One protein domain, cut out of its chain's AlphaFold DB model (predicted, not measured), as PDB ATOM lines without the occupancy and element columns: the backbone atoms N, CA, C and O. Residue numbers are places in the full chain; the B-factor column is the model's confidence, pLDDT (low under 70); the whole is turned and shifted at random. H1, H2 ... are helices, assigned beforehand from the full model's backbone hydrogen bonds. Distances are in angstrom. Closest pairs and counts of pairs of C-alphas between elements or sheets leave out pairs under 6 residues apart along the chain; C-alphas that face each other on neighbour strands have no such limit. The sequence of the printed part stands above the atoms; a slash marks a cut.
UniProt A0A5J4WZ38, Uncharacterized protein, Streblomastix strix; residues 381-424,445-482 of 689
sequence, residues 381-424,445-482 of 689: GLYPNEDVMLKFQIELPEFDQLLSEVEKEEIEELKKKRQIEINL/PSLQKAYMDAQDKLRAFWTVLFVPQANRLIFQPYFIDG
ATOM      1  N   GLY A 381      25.909  -0.805 -50.704       72.25
ATOM      2  CA  GLY A 381      24.551  -1.232 -51.065       72.25
ATOM      3  C   GLY A 381      24.208  -2.699 -50.766       72.25
ATOM      4  O   GLY A 381      23.199  -3.191 -51.278       72.25
ATOM      5  N   LEU A 382      25.017  -3.382 -49.945       79.62
ATOM      6  CA  LEU A 382      24.647  -4.653 -49.302       79.62
ATOM      7  C   LEU A 382      23.557  -4.431 -48.236       79.62
ATOM      8  O   LEU A 382      22.584  -5.178 -48.171       79.62
ATOM      9  N   TYR A 383      23.698  -3.358 -47.452       82.69
ATOM     10  CA  TYR A 383      22.739  -2.921 -46.436       82.69
ATOM     11  C   TYR A 383      21.917  -1.720 -46.952       82.69
ATOM     12  O   TYR A 383      22.483  -0.855 -47.628       82.69
ATOM     13  N   PRO A 384      20.599  -1.636 -46.676       79.94
ATOM     14  CA  PRO A 384      19.741  -0.617 -47.284       79.94
ATOM     15  C   PRO A 384      19.958   0.841 -46.819       79.94
ATOM     16  O   PRO A 384      19.578   1.744 -47.557       79.94
ATOM     17  N   ASN A 385      20.546   1.177 -45.664       85.62
ATOM     18  CA  ASN A 385      20.093   0.702 -44.353       85.62
ATOM     19  C   ASN A 385      21.189   0.678 -43.255       85.62
ATOM     20  O   ASN A 385      21.754  -0.383 -43.006       85.62
ATOM     21  N   GLU A 386      21.466   1.804 -42.579       85.88
ATOM     22  CA  GLU A 386      22.368   1.856 -41.410       85.88
ATOM     23  C   GLU A 386      21.856   1.007 -40.234       85.88
ATOM     24  O   GLU A 386      22.606   0.200 -39.687       85.88
ATOM     25  N   ASP A 387      20.566   1.111 -39.895       88.44
ATOM     26  CA  ASP A 387      19.959   0.336 -38.802       88.44
ATOM     27  C   ASP A 387      20.067  -1.174 -39.054       88.44
ATOM     28  O   ASP A 387      20.364  -1.948 -38.146       88.44
ATOM     29  N   VAL A 388      19.859  -1.604 -40.302       86.81
ATOM     30  CA  VAL A 388      19.989  -3.002 -40.735       86.81
ATOM     31  C   VAL A 388      21.443  -3.473 -40.648       86.81
ATOM     32  O   VAL A 388      21.662  -4.609 -40.239       86.81
ATOM     33  N   MET A 389      22.433  -2.626 -40.955       89.12
ATOM     34  CA  MET A 389      23.849  -2.949 -40.732       89.12
ATOM     35  C   MET A 389      24.163  -3.094 -39.234       89.12
ATOM     36  O   MET A 389      24.783  -4.077 -38.834       89.12
ATOM     37  N   LEU A 390      23.725  -2.155 -38.392       89.62
ATOM     38  CA  LEU A 390      23.962  -2.220 -36.943       89.62
ATOM     39  C   LEU A 390      23.303  -3.465 -36.325       89.62
ATOM     40  O   LEU A 390      23.929  -4.170 -35.538       89.62
ATOM     41  N   LYS A 391      22.082  -3.805 -36.757       91.62
ATOM     42  CA  LYS A 391      21.385  -5.042 -36.366       91.62
ATOM     43  C   LYS A 391      22.056  -6.312 -36.903       91.62
ATOM     44  O   LYS A 391      21.940  -7.370 -36.292       91.62
ATOM     45  N   PHE A 392      22.803  -6.219 -38.003       87.81
ATOM     46  CA  PHE A 392      23.622  -7.318 -38.516       87.81
ATOM     47  C   PHE A 392      24.832  -7.613 -37.611       87.81
ATOM     48  O   PHE A 392      25.154  -8.776 -37.362       87.81
ATOM     49  N   GLN A 393      25.461  -6.561 -37.078       90.31
ATOM     50  CA  GLN A 393      26.643  -6.632 -36.206       90.31
ATOM     51  C   GLN A 393      26.348  -7.131 -34.782       90.31
ATOM     52  O   GLN A 393      27.283  -7.408 -34.039       90.31
ATOM     53  N   ILE A 394      25.077  -7.281 -34.392       92.25
ATOM     54  CA  ILE A 394      24.682  -7.803 -33.076       92.25
ATOM     55  C   ILE A 394      25.310  -9.187 -32.842       92.25
ATOM     56  O   ILE A 394      25.000 -10.150 -33.549       92.25
ATOM     57  N   GLU A 395      26.169  -9.309 -31.835       94.25
ATOM     58  CA  GLU A 395      26.625 -10.601 -31.325       94.25
ATOM     59  C   GLU A 395      25.538 -11.202 -30.425       94.25
ATOM     60  O   GLU A 395      24.957 -10.514 -29.585       94.25
ATOM     61  N   LEU A 396      25.234 -12.486 -30.625       93.44
ATOM     62  CA  LEU A 396      24.236 -13.215 -29.844       93.44
ATOM     63  C   LEU A 396      24.955 -14.198 -28.914       93.44
ATOM     64  O   LEU A 396      25.841 -14.908 -29.398       93.44
ATOM     65  N   PRO A 397      24.584 -14.280 -27.623       92.56
ATOM     66  CA  PRO A 397      25.182 -15.246 -26.707       92.56
ATOM     67  C   PRO A 397      24.882 -16.679 -27.162       92.56
ATOM     68  O   PRO A 397      23.842 -16.959 -27.759       92.56
ATOM     69  N   GLU A 398      25.774 -17.623 -26.867       93.31
ATOM     70  CA  GLU A 398      25.454 -19.031 -27.103       93.31
ATOM     71  C   GLU A 398      24.314 -19.481 -26.179       93.31
ATOM     72  O   GLU A 398      24.170 -18.986 -25.061       93.31
ATOM     73  N   PHE A 399      23.505 -20.446 -26.628       89.38
ATOM     74  CA  PHE A 399      22.322 -20.888 -25.882       89.38
ATOM     75  C   PHE A 399      22.660 -21.340 -24.451       89.38
ATOM     76  O   PHE A 399      21.962 -20.964 -23.512       89.38
ATOM     77  N   ASP A 400      23.753 -22.084 -24.283       88.81
ATOM     78  CA  ASP A 400      24.180 -22.613 -22.983       88.81
ATOM     79  C   ASP A 400      24.798 -21.520 -22.084       88.81
ATOM     80  O   ASP A 400      24.678 -21.577 -20.858       88.81
ATOM     81  N   GLN A 401      25.393 -20.479 -22.683       92.19
ATOM     82  CA  GLN A 401      25.854 -19.290 -21.960       92.19
ATOM     83  C   GLN A 401      24.653 -18.498 -21.425       92.19
ATOM     84  O   GLN A 401      24.584 -18.236 -20.225       92.19
ATOM     85  N   LEU A 402      23.673 -18.201 -22.289       91.31
ATOM     86  CA  LEU A 402      22.450 -17.487 -21.915       91.31
ATOM     87  C   LEU A 402      21.633 -18.261 -20.873       91.31
ATOM     88  O   LEU A 402      21.154 -17.663 -19.917       91.31
ATOM     89  N   LEU A 403      21.510 -19.586 -21.010       86.69
ATOM     90  CA  LEU A 403      20.878 -20.443 -20.002       86.69
ATOM     91  C   LEU A 403      21.539 -20.250 -18.629       86.69
ATOM     92  O   LEU A 403      20.856 -19.980 -17.644       86.69
ATOM     93  N   SER A 404      22.873 -20.291 -18.583       89.69
ATOM     94  CA  SER A 404      23.628 -20.075 -17.349       89.69
ATOM     95  C   SER A 404      23.525 -18.638 -16.816       89.69
ATOM     96  O   SER A 404      23.744 -18.416 -15.627       89.69
ATOM     97  N   GLU A 405      23.256 -17.626 -17.642       91.12
ATOM     98  CA  GLU A 405      22.971 -16.257 -17.177       91.12
ATOM     99  C   GLU A 405      21.565 -16.145 -16.579       91.12
ATOM    100  O   GLU A 405      21.421 -15.640 -15.465       91.12
ATOM    101  N   VAL A 406      20.557 -16.708 -17.248       88.69
ATOM    102  CA  VAL A 406      19.162 -16.750 -16.778       88.69
ATOM    103  C   VAL A 406      19.048 -17.454 -15.424       88.69
ATOM    104  O   VAL A 406      18.441 -16.905 -14.506       88.69
ATOM    105  N   GLU A 407      19.699 -18.609 -15.255       87.25
ATOM    106  CA  GLU A 407      19.752 -19.332 -13.975       87.25
ATOM    107  C   GLU A 407      20.359 -18.477 -12.845       87.25
ATOM    108  O   GLU A 407      19.886 -18.508 -11.707       87.25
ATOM    109  N   LYS A 408      21.395 -17.674 -13.138       91.12
ATOM    110  CA  LYS A 408      22.009 -16.767 -12.151       91.12
ATOM    111  C   LYS A 408      21.077 -15.611 -11.797       91.12
ATOM    112  O   LYS A 408      20.948 -15.294 -10.612       91.12
ATOM    113  N   GLU A 409      20.426 -14.999 -12.788       91.38
ATOM    114  CA  GLU A 409      19.471 -13.905 -12.574       91.38
ATOM    115  C   GLU A 409      18.252 -14.370 -11.761       91.38
ATOM    116  O   GLU A 409      17.867 -13.681 -10.816       91.38
ATOM    117  N   GLU A 410      17.707 -15.560 -12.037       87.19
ATOM    118  CA  GLU A 410      16.617 -16.163 -11.258       87.19
ATOM    119  C   GLU A 410      17.051 -16.474  -9.815       87.19
ATOM    120  O   GLU A 410      16.380 -16.082  -8.858       87.19
ATOM    121  N   ILE A 411      18.220 -17.097  -9.618       85.44
ATOM    122  CA  ILE A 411      18.772 -17.363  -8.277       85.44
ATOM    123  C   ILE A 411      19.008 -16.058  -7.496       85.44
ATOM    124  O   ILE A 411      18.816 -16.021  -6.276       85.44
ATOM    125  N   GLU A 412      19.428 -14.977  -8.155       89.56
ATOM    126  CA  GLU A 412      19.524 -13.658  -7.527       89.56
ATOM    127  C   GLU A 412      18.162 -13.045  -7.194       89.56
ATOM    128  O   GLU A 412      18.015 -12.438  -6.132       89.56
ATOM    129  N   GLU A 413      17.172 -13.174  -8.071       88.12
ATOM    130  CA  GLU A 413      15.837 -12.618  -7.859       88.12
ATOM    131  C   GLU A 413      15.101 -13.348  -6.722       88.12
ATOM    132  O   GLU A 413      14.542 -12.698  -5.835       88.12
ATOM    133  N   LEU A 414      15.250 -14.672  -6.622       83.94
ATOM    134  CA  LEU A 414      14.796 -15.476  -5.482       83.94
ATOM    135  C   LEU A 414      15.492 -15.086  -4.164       83.94
ATOM    136  O   LEU A 414      14.837 -15.004  -3.120       83.94
ATOM    137  N   LYS A 415      16.801 -14.782  -4.184       88.50
ATOM    138  CA  LYS A 415      17.514 -14.235  -3.008       88.50
ATOM    139  C   LYS A 415      16.964 -12.863  -2.605       88.50
ATOM    140  O   LYS A 415      16.754 -12.624  -1.416       88.50
ATOM    141  N   LYS A 416      16.699 -11.978  -3.575       88.62
ATOM    142  CA  LYS A 416      16.123 -10.638  -3.350       88.62
ATOM    143  C   LYS A 416      14.709 -10.743  -2.756       88.62
ATOM    144  O   LYS A 416      14.448 -10.114  -1.733       88.62
ATOM    145  N   LYS A 417      13.844 -11.604  -3.310       85.94
ATOM    146  CA  LYS A 417      12.498 -11.914  -2.786       85.94
ATOM    147  C   LYS A 417      12.549 -12.415  -1.336       85.94
ATOM    148  O   LYS A 417      11.956 -11.786  -0.462       85.94
ATOM    149  N   ARG A 418      13.364 -13.437  -1.041       86.81
ATOM    150  CA  ARG A 418      13.540 -13.954   0.331       86.81
ATOM    151  C   ARG A 418      14.064 -12.896   1.312       86.81
ATOM    152  O   ARG A 418      13.638 -12.861   2.463       86.81
ATOM    153  N   GLN A 419      14.971 -12.014   0.887       88.50
ATOM    154  CA  GLN A 419      15.458 -10.935   1.753       88.50
ATOM    155  C   GLN A 419      14.363  -9.899   2.060       88.50
ATOM    156  O   GLN A 419      14.314  -9.380   3.175       88.50
ATOM    157  N   ILE A 420      13.466  -9.618   1.109       86.12
ATOM    158  CA  ILE A 420      12.298  -8.753   1.328       86.12
ATOM    159  C   ILE A 420      11.331  -9.401   2.330       86.12
ATOM    160  O   ILE A 420      10.915  -8.727   3.268       86.12
ATOM    161  N   GLU A 421      11.043 -10.699   2.209       84.06
ATOM    162  CA  GLU A 421      10.219 -11.453   3.174       84.06
ATOM    163  C   GLU A 421      10.804 -11.412   4.597       84.06
ATOM    164  O   GLU A 421      10.097 -11.099   5.557       84.06
ATOM    165  N   ILE A 422      12.113 -11.661   4.742       87.38
ATOM    166  CA  ILE A 422      12.828 -11.567   6.026       87.38
ATOM    167  C   ILE A 422      12.722 -10.149   6.604       87.38
ATOM    168  O   ILE A 422      12.425  -9.982   7.788       87.38
ATOM    169  N   ASN A 423      12.922  -9.120   5.777       86.12
ATOM    170  CA  ASN A 423      12.822  -7.728   6.212       86.12
ATOM    171  C   ASN A 423      11.393  -7.369   6.652       86.12
ATOM    172  O   ASN A 423      11.228  -6.737   7.692       86.12
ATOM    173  N   LEU A 424      10.364  -7.797   5.912       83.69
ATOM    174  CA  LEU A 424       8.959  -7.580   6.270       83.69
ATOM    175  C   LEU A 424       8.633  -8.221   7.624       83.69
ATOM    176  O   LEU A 424       8.167  -7.519   8.526       83.69
ATOM    177  N   PRO A 445      16.329 -10.345 -17.434       90.19
ATOM    178  CA  PRO A 445      16.759  -9.249 -18.305       90.19
ATOM    179  C   PRO A 445      17.756  -9.668 -19.394       90.19
ATOM    180  O   PRO A 445      17.661  -9.175 -20.521       90.19
ATOM    181  N   SER A 446      18.652 -10.616 -19.091       91.12
ATOM    182  CA  SER A 446      19.541 -11.268 -20.066       91.12
ATOM    183  C   SER A 446      18.758 -11.890 -21.232       91.12
ATOM    184  O   SER A 446      18.985 -11.540 -22.393       91.12
ATOM    185  N   LEU A 447      17.773 -12.743 -20.929       92.38
ATOM    186  CA  LEU A 447      16.890 -13.385 -21.907       92.38
ATOM    187  C   LEU A 447      16.081 -12.365 -22.703       92.38
ATOM    188  O   LEU A 447      15.994 -12.495 -23.922       92.38
ATOM    189  N   GLN A 448      15.501 -11.351 -22.051       92.62
ATOM    190  CA  GLN A 448      14.733 -10.326 -22.760       92.62
ATOM    191  C   GLN A 448      15.610  -9.583 -23.775       92.62
ATOM    192  O   GLN A 448      15.194  -9.424 -24.924       92.62
ATOM    193  N   LYS A 449      16.823  -9.173 -23.383       93.75
ATOM    194  CA  LYS A 449      17.769  -8.514 -24.291       93.75
ATOM    195  C   LYS A 449      18.159  -9.442 -25.443       93.75
ATOM    196  O   LYS A 449      17.941  -9.084 -26.594       93.75
ATOM    197  N   ALA A 450      18.658 -10.644 -25.144       93.88
ATOM    198  CA  ALA A 450      19.109 -11.600 -26.156       93.88
ATOM    199  C   ALA A 450      17.991 -11.989 -27.145       93.88
ATOM    200  O   ALA A 450      18.251 -12.187 -28.332       93.88
ATOM    201  N   TYR A 451      16.739 -12.058 -26.686       94.38
ATOM    202  CA  TYR A 451      15.570 -12.326 -27.524       94.38
ATOM    203  C   TYR A 451      15.252 -11.178 -28.489       94.38
ATOM    204  O   TYR A 451      15.040 -11.430 -29.675       94.38
ATOM    205  N   MET A 452      15.283  -9.925 -28.021       94.00
ATOM    206  CA  MET A 452      15.112  -8.750 -28.887       94.00
ATOM    207  C   MET A 452      16.274  -8.607 -29.880       94.00
ATOM    208  O   MET A 452      16.039  -8.413 -31.072       94.00
ATOM    209  N   ASP A 453      17.509  -8.790 -29.411       94.94
ATOM    210  CA  ASP A 453      18.730  -8.795 -30.222       94.94
ATOM    211  C   ASP A 453      18.648  -9.849 -31.351       94.94
ATOM    212  O   ASP A 453      18.957  -9.561 -32.511       94.94
ATOM    213  N   ALA A 454      18.157 -11.060 -31.050       94.69
ATOM    214  CA  ALA A 454      17.944 -12.114 -32.044       94.69
ATOM    215  C   ALA A 454      16.813 -11.784 -33.031       94.69
ATOM    216  O   ALA A 454      16.975 -11.994 -34.234       94.69
ATOM    217  N   GLN A 455      15.685 -11.238 -32.563       93.94
ATOM    218  CA  GLN A 455      14.598 -10.783 -33.440       93.94
ATOM    219  C   GLN A 455      15.080  -9.724 -34.438       93.94
ATOM    220  O   GLN A 455      14.776  -9.809 -35.629       93.94
ATOM    221  N   ASP A 456      15.849  -8.739 -33.974       93.44
ATOM    222  CA  ASP A 456      16.347  -7.660 -34.821       93.44
ATOM    223  C   ASP A 456      17.437  -8.128 -35.794       93.44
ATOM    224  O   ASP A 456      17.395  -7.753 -36.971       93.44
ATOM    225  N   LYS A 457      18.338  -9.024 -35.370       94.50
ATOM    226  CA  LYS A 457      19.302  -9.657 -36.280       94.50
ATOM    227  C   LYS A 457      18.610 -10.514 -37.344       94.50
ATOM    228  O   LYS A 457      18.947 -10.404 -38.522       94.50
ATOM    229  N   LEU A 458      17.582 -11.289 -36.984       93.00
ATOM    230  CA  LEU A 458      16.803 -12.077 -37.948       93.00
ATOM    231  C   LEU A 458      16.033 -11.185 -38.944       93.00
ATOM    232  O   LEU A 458      16.013 -11.468 -40.142       93.00
ATOM    233  N   ARG A 459      15.469 -10.057 -38.489       91.00
ATOM    234  CA  ARG A 459      14.848  -9.046 -39.367       91.00
ATOM    235  C   ARG A 459      15.859  -8.413 -40.329       91.00
ATOM    236  O   ARG A 459      15.534  -8.225 -41.506       91.00
ATOM    237  N   ALA A 460      17.077  -8.122 -39.869       89.19
ATOM    238  CA  ALA A 460      18.160  -7.636 -40.725       89.19
ATOM    239  C   ALA A 460      18.544  -8.688 -41.781       89.19
ATOM    240  O   ALA A 460      18.591  -8.377 -42.972       89.19
ATOM    241  N   PHE A 461      18.703  -9.948 -41.367       90.00
ATOM    242  CA  PHE A 461      19.018 -11.086 -42.235       90.00
ATOM    243  C   PHE A 461      17.969 -11.263 -43.344       90.00
ATOM    244  O   PHE A 461      18.309 -11.304 -44.526       90.00
ATOM    245  N   TRP A 462      16.680 -11.280 -42.990       88.94
ATOM    246  CA  TRP A 462      15.577 -11.346 -43.956       88.94
ATOM    247  C   TRP A 462      15.507 -10.147 -44.905       88.94
ATOM    248  O   TRP A 462      14.983 -10.275 -46.013       88.94
ATOM    249  N   THR A 463      15.995  -8.983 -44.476       85.06
ATOM    250  CA  THR A 463      16.033  -7.768 -45.298       85.06
ATOM    251  C   THR A 463      17.166  -7.833 -46.323       85.06
ATOM    252  O   THR A 463      16.917  -7.586 -47.498       85.06
ATOM    253  N   VAL A 464      18.371  -8.249 -45.916       82.81
ATOM    254  CA  VAL A 464      19.535  -8.427 -46.809       82.81
ATOM    255  C   VAL A 464      19.319  -9.573 -47.811       82.81
ATOM    256  O   VAL A 464      19.673  -9.445 -48.983       82.81
ATOM    257  N   LEU A 465      18.693 -10.674 -47.381       83.56
ATOM    258  CA  LEU A 465      18.374 -11.833 -48.232       83.56
ATOM    259  C   LEU A 465      17.054 -11.708 -49.016       83.56
ATOM    260  O   LEU A 465      16.720 -12.619 -49.770       83.56
ATOM    261  N   PHE A 466      16.285 -10.628 -48.836       80.38
ATOM    262  CA  PHE A 466      14.954 -10.445 -49.442       80.38
ATOM    263  C   PHE A 466      13.992 -11.636 -49.214       80.38
ATOM    264  O   PHE A 466      13.191 -11.977 -50.082       80.38
ATOM    265  N   VAL A 467      14.042 -12.264 -48.029       78.50
ATOM    266  CA  VAL A 467      13.248 -13.469 -47.709       78.50
ATOM    267  C   VAL A 467      11.748 -13.193 -47.913       78.50
ATOM    268  O   VAL A 467      11.254 -12.207 -47.349       78.50
ATOM    269  N   PRO A 468      11.001 -14.019 -48.674       77.62
ATOM    270  CA  PRO A 468       9.585 -13.786 -48.965       77.62
ATOM    271  C   PRO A 468       8.710 -13.726 -47.710       77.62
ATOM    272  O   PRO A 468       8.944 -14.451 -46.744       77.62
ATOM    273  N   GLN A 469       7.665 -12.890 -47.730       79.94
ATOM    274  CA  GLN A 469       6.803 -12.663 -46.562       79.94
ATOM    275  C   GLN A 469       6.171 -13.957 -46.029       79.94
ATOM    276  O   GLN A 469       6.148 -14.148 -44.818       79.94
ATOM    277  N   ALA A 470       5.750 -14.877 -46.906       78.50
ATOM    278  CA  ALA A 470       5.208 -16.182 -46.517       78.50
ATOM    279  C   ALA A 470       6.153 -16.972 -45.588       78.50
ATOM    280  O   ALA A 470       5.707 -17.546 -44.599       78.50
ATOM    281  N   ASN A 471       7.464 -16.926 -45.845       79.19
ATOM    282  CA  ASN A 471       8.466 -17.616 -45.032       79.19
ATOM    283  C   ASN A 471       8.697 -16.895 -43.690       79.19
ATOM    284  O   ASN A 471       8.992 -17.543 -42.690       79.19
ATOM    285  N   ARG A 472       8.521 -15.563 -43.641       84.31
ATOM    286  CA  ARG A 472       8.595 -14.773 -42.395       84.31
ATOM    287  C   ARG A 472       7.423 -15.073 -41.456       84.31
ATOM    288  O   ARG A 472       7.625 -15.125 -40.246       84.31
ATOM    289  N   LEU A 473       6.222 -15.302 -42.001       83.06
ATOM    290  CA  LEU A 473       5.010 -15.597 -41.217       83.06
ATOM    291  C   LEU A 473       5.150 -16.867 -40.360       83.06
ATOM    292  O   LEU A 473       4.615 -16.908 -39.257       83.06
ATOM    293  N   ILE A 474       5.936 -17.857 -40.805       84.19
ATOM    294  CA  ILE A 474       6.253 -19.078 -40.035       84.19
ATOM    295  C   ILE A 474       6.869 -18.737 -38.666       84.19
ATOM    296  O   ILE A 474       6.632 -19.431 -37.679       84.19
ATOM    297  N   PHE A 475       7.636 -17.646 -38.595       86.75
ATOM    298  CA  PHE A 475       8.302 -17.193 -37.378       86.75
ATOM    299  C   PHE A 475       7.521 -16.117 -36.611       86.75
ATOM    300  O   PHE A 475       7.972 -15.724 -35.538       86.75
ATOM    301  N   GLN A 476       6.367 -15.647 -37.105       86.31
ATOM    302  CA  GLN A 476       5.589 -14.575 -36.465       86.31
ATOM    303  C   GLN A 476       5.276 -14.834 -34.972       86.31
ATOM    304  O   GLN A 476       5.457 -13.898 -34.198       86.31
ATOM    305  N   PRO A 477       4.930 -16.061 -34.516       86.69
ATOM    306  CA  PRO A 477       4.702 -16.340 -33.090       86.69
ATOM    307  C   PRO A 477       5.926 -16.132 -32.175       86.69
ATOM    308  O   PRO A 477       5.785 -16.108 -30.956       86.69
ATOM    309  N   TYR A 478       7.131 -15.988 -32.737       86.25
ATOM    310  CA  TYR A 478       8.369 -15.708 -31.998       86.25
ATOM    311  C   TYR A 478       8.766 -14.222 -32.014       86.25
ATOM    312  O   TYR A 478       9.847 -13.874 -31.535       86.25
ATOM    313  N   PHE A 479       7.923 -13.338 -32.553       86.12
ATOM    314  CA  PHE A 479       8.092 -11.890 -32.440       86.12
ATOM    315  C   PHE A 479       7.175 -11.326 -31.356       86.12
ATOM    316  O   PHE A 479       6.037 -11.759 -31.203       86.12
ATOM    317  N   ILE A 480       7.673 -10.345 -30.600       81.94
ATOM    318  CA  ILE A 480       6.809  -9.583 -29.694       81.94
ATOM    319  C   ILE A 480       6.080  -8.549 -30.550       81.94
ATOM    320  O   ILE A 480       6.717  -7.689 -31.166       81.94
ATOM    321  N   ASP A 481       4.756  -8.673 -30.633       63.38
ATOM    322  CA  ASP A 481       3.944  -7.808 -31.482       63.38
ATOM    323  C   ASP A 481       3.997  -6.350 -31.012       63.38
ATOM    324  O   ASP A 481       3.629  -5.999 -29.891       63.38
ATOM    325  N   GLY A 482       4.454  -5.496 -31.924       54.91
ATOM    326  CA  GLY A 482       4.549  -4.050 -31.741       54.91
ATOM    327  C   GLY A 482       4.773  -3.275 -33.041       54.91
ATOM    328  O   GLY A 482       4.519  -2.077 -33.068       54.91
TER     329      GLY A 482
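What this domain is: This is residues 381 to 424 and 445 to 482 of the 689 residues of an uncharacterized protein of Streblomastix strix (UniProt A0A5J4WZ38). Two long helices, H2 and H3, make a rod: they overlap only near their starts and run opposite ways from there, so that residues 411 to 424 of H2 stick out as a free arm. Round the far part of H3 the short H1 packs crosswise on one side, while the small H4 sits near another side, at a wider gap, with the last residues folding back from it. The printed part has 82 residues with four named helices in the order H1, H2, H3, H4 and no named strand, and its class is all helix. It is only just extended, close to loose, with a radius of gyration of the C-alphas of 17.8 A and spans of 58 by 24 by 23 A.

How they stand to each other: H2, residues 399 to 424, is the longest helix, and its residues 402 to 409 alone touch residues 445 to 450 of H3, residues 445 to 464. The closest C-alphas of the two are those of Val 406 and Ser 446, 6.4 A apart. Their lines stand at a shallow tilt of 33 degrees, only just short of steep, and they run opposite ways. Residues 411 to 424 of H2 stand free. H1, residues 386 to 392, touches H3, with the closest C-alphas, those of Val 388 and Ala 460, 5.0 A apart. H1 and H3 run opposite ways at a steep tilt of 65 degrees. H4, residues 469 to 473, is close to H3 but not clearly touching: the closest C-alphas, those of Trp 462 and Arg 472, are 7.9 A apart. H1 and H2 are apart, as are H1 and H4, and H2 and H4. In H1, H3 and H4 every O i to N i+4 pair is within hydrogen-bond range; in H2 21 of 22 are.

Where its parts are: H2 has 26 residues and measures 37.3 A from C-alpha 399 at (22.322, -20.888, -25.882) to C-alpha 424 at (8.959, -7.580, 6.270). H3 has 20 residues and measures 28.7 A from its first to its last C-alpha. H1, 7 residues, begins with C-alpha 386 at (22.368, 1.856, -41.410) and is 9.7 A long. H4, 5 residues, is 6.4 A long and ends with C-alpha 473 at (5.010, -15.597, -41.217).

The domain as a whole: The two C-alphas farthest apart are those of Gly 381 and Leu 424, at 59.8 A. Without the free stretch the body has 68 residues and spans 41 by 25 by 21 A. Residues 425 to 444 are not printed, and C-alphas 424 and 445 are 25.8 A apart across this cut, where the link from H2 to H3 lies. Of the links that are printed whole, H3 to H4 is tight, H1 to H2 is short, and none is long. The mean pLDDT of the printed part is 87.1, and residues 481 to 482 are under 70.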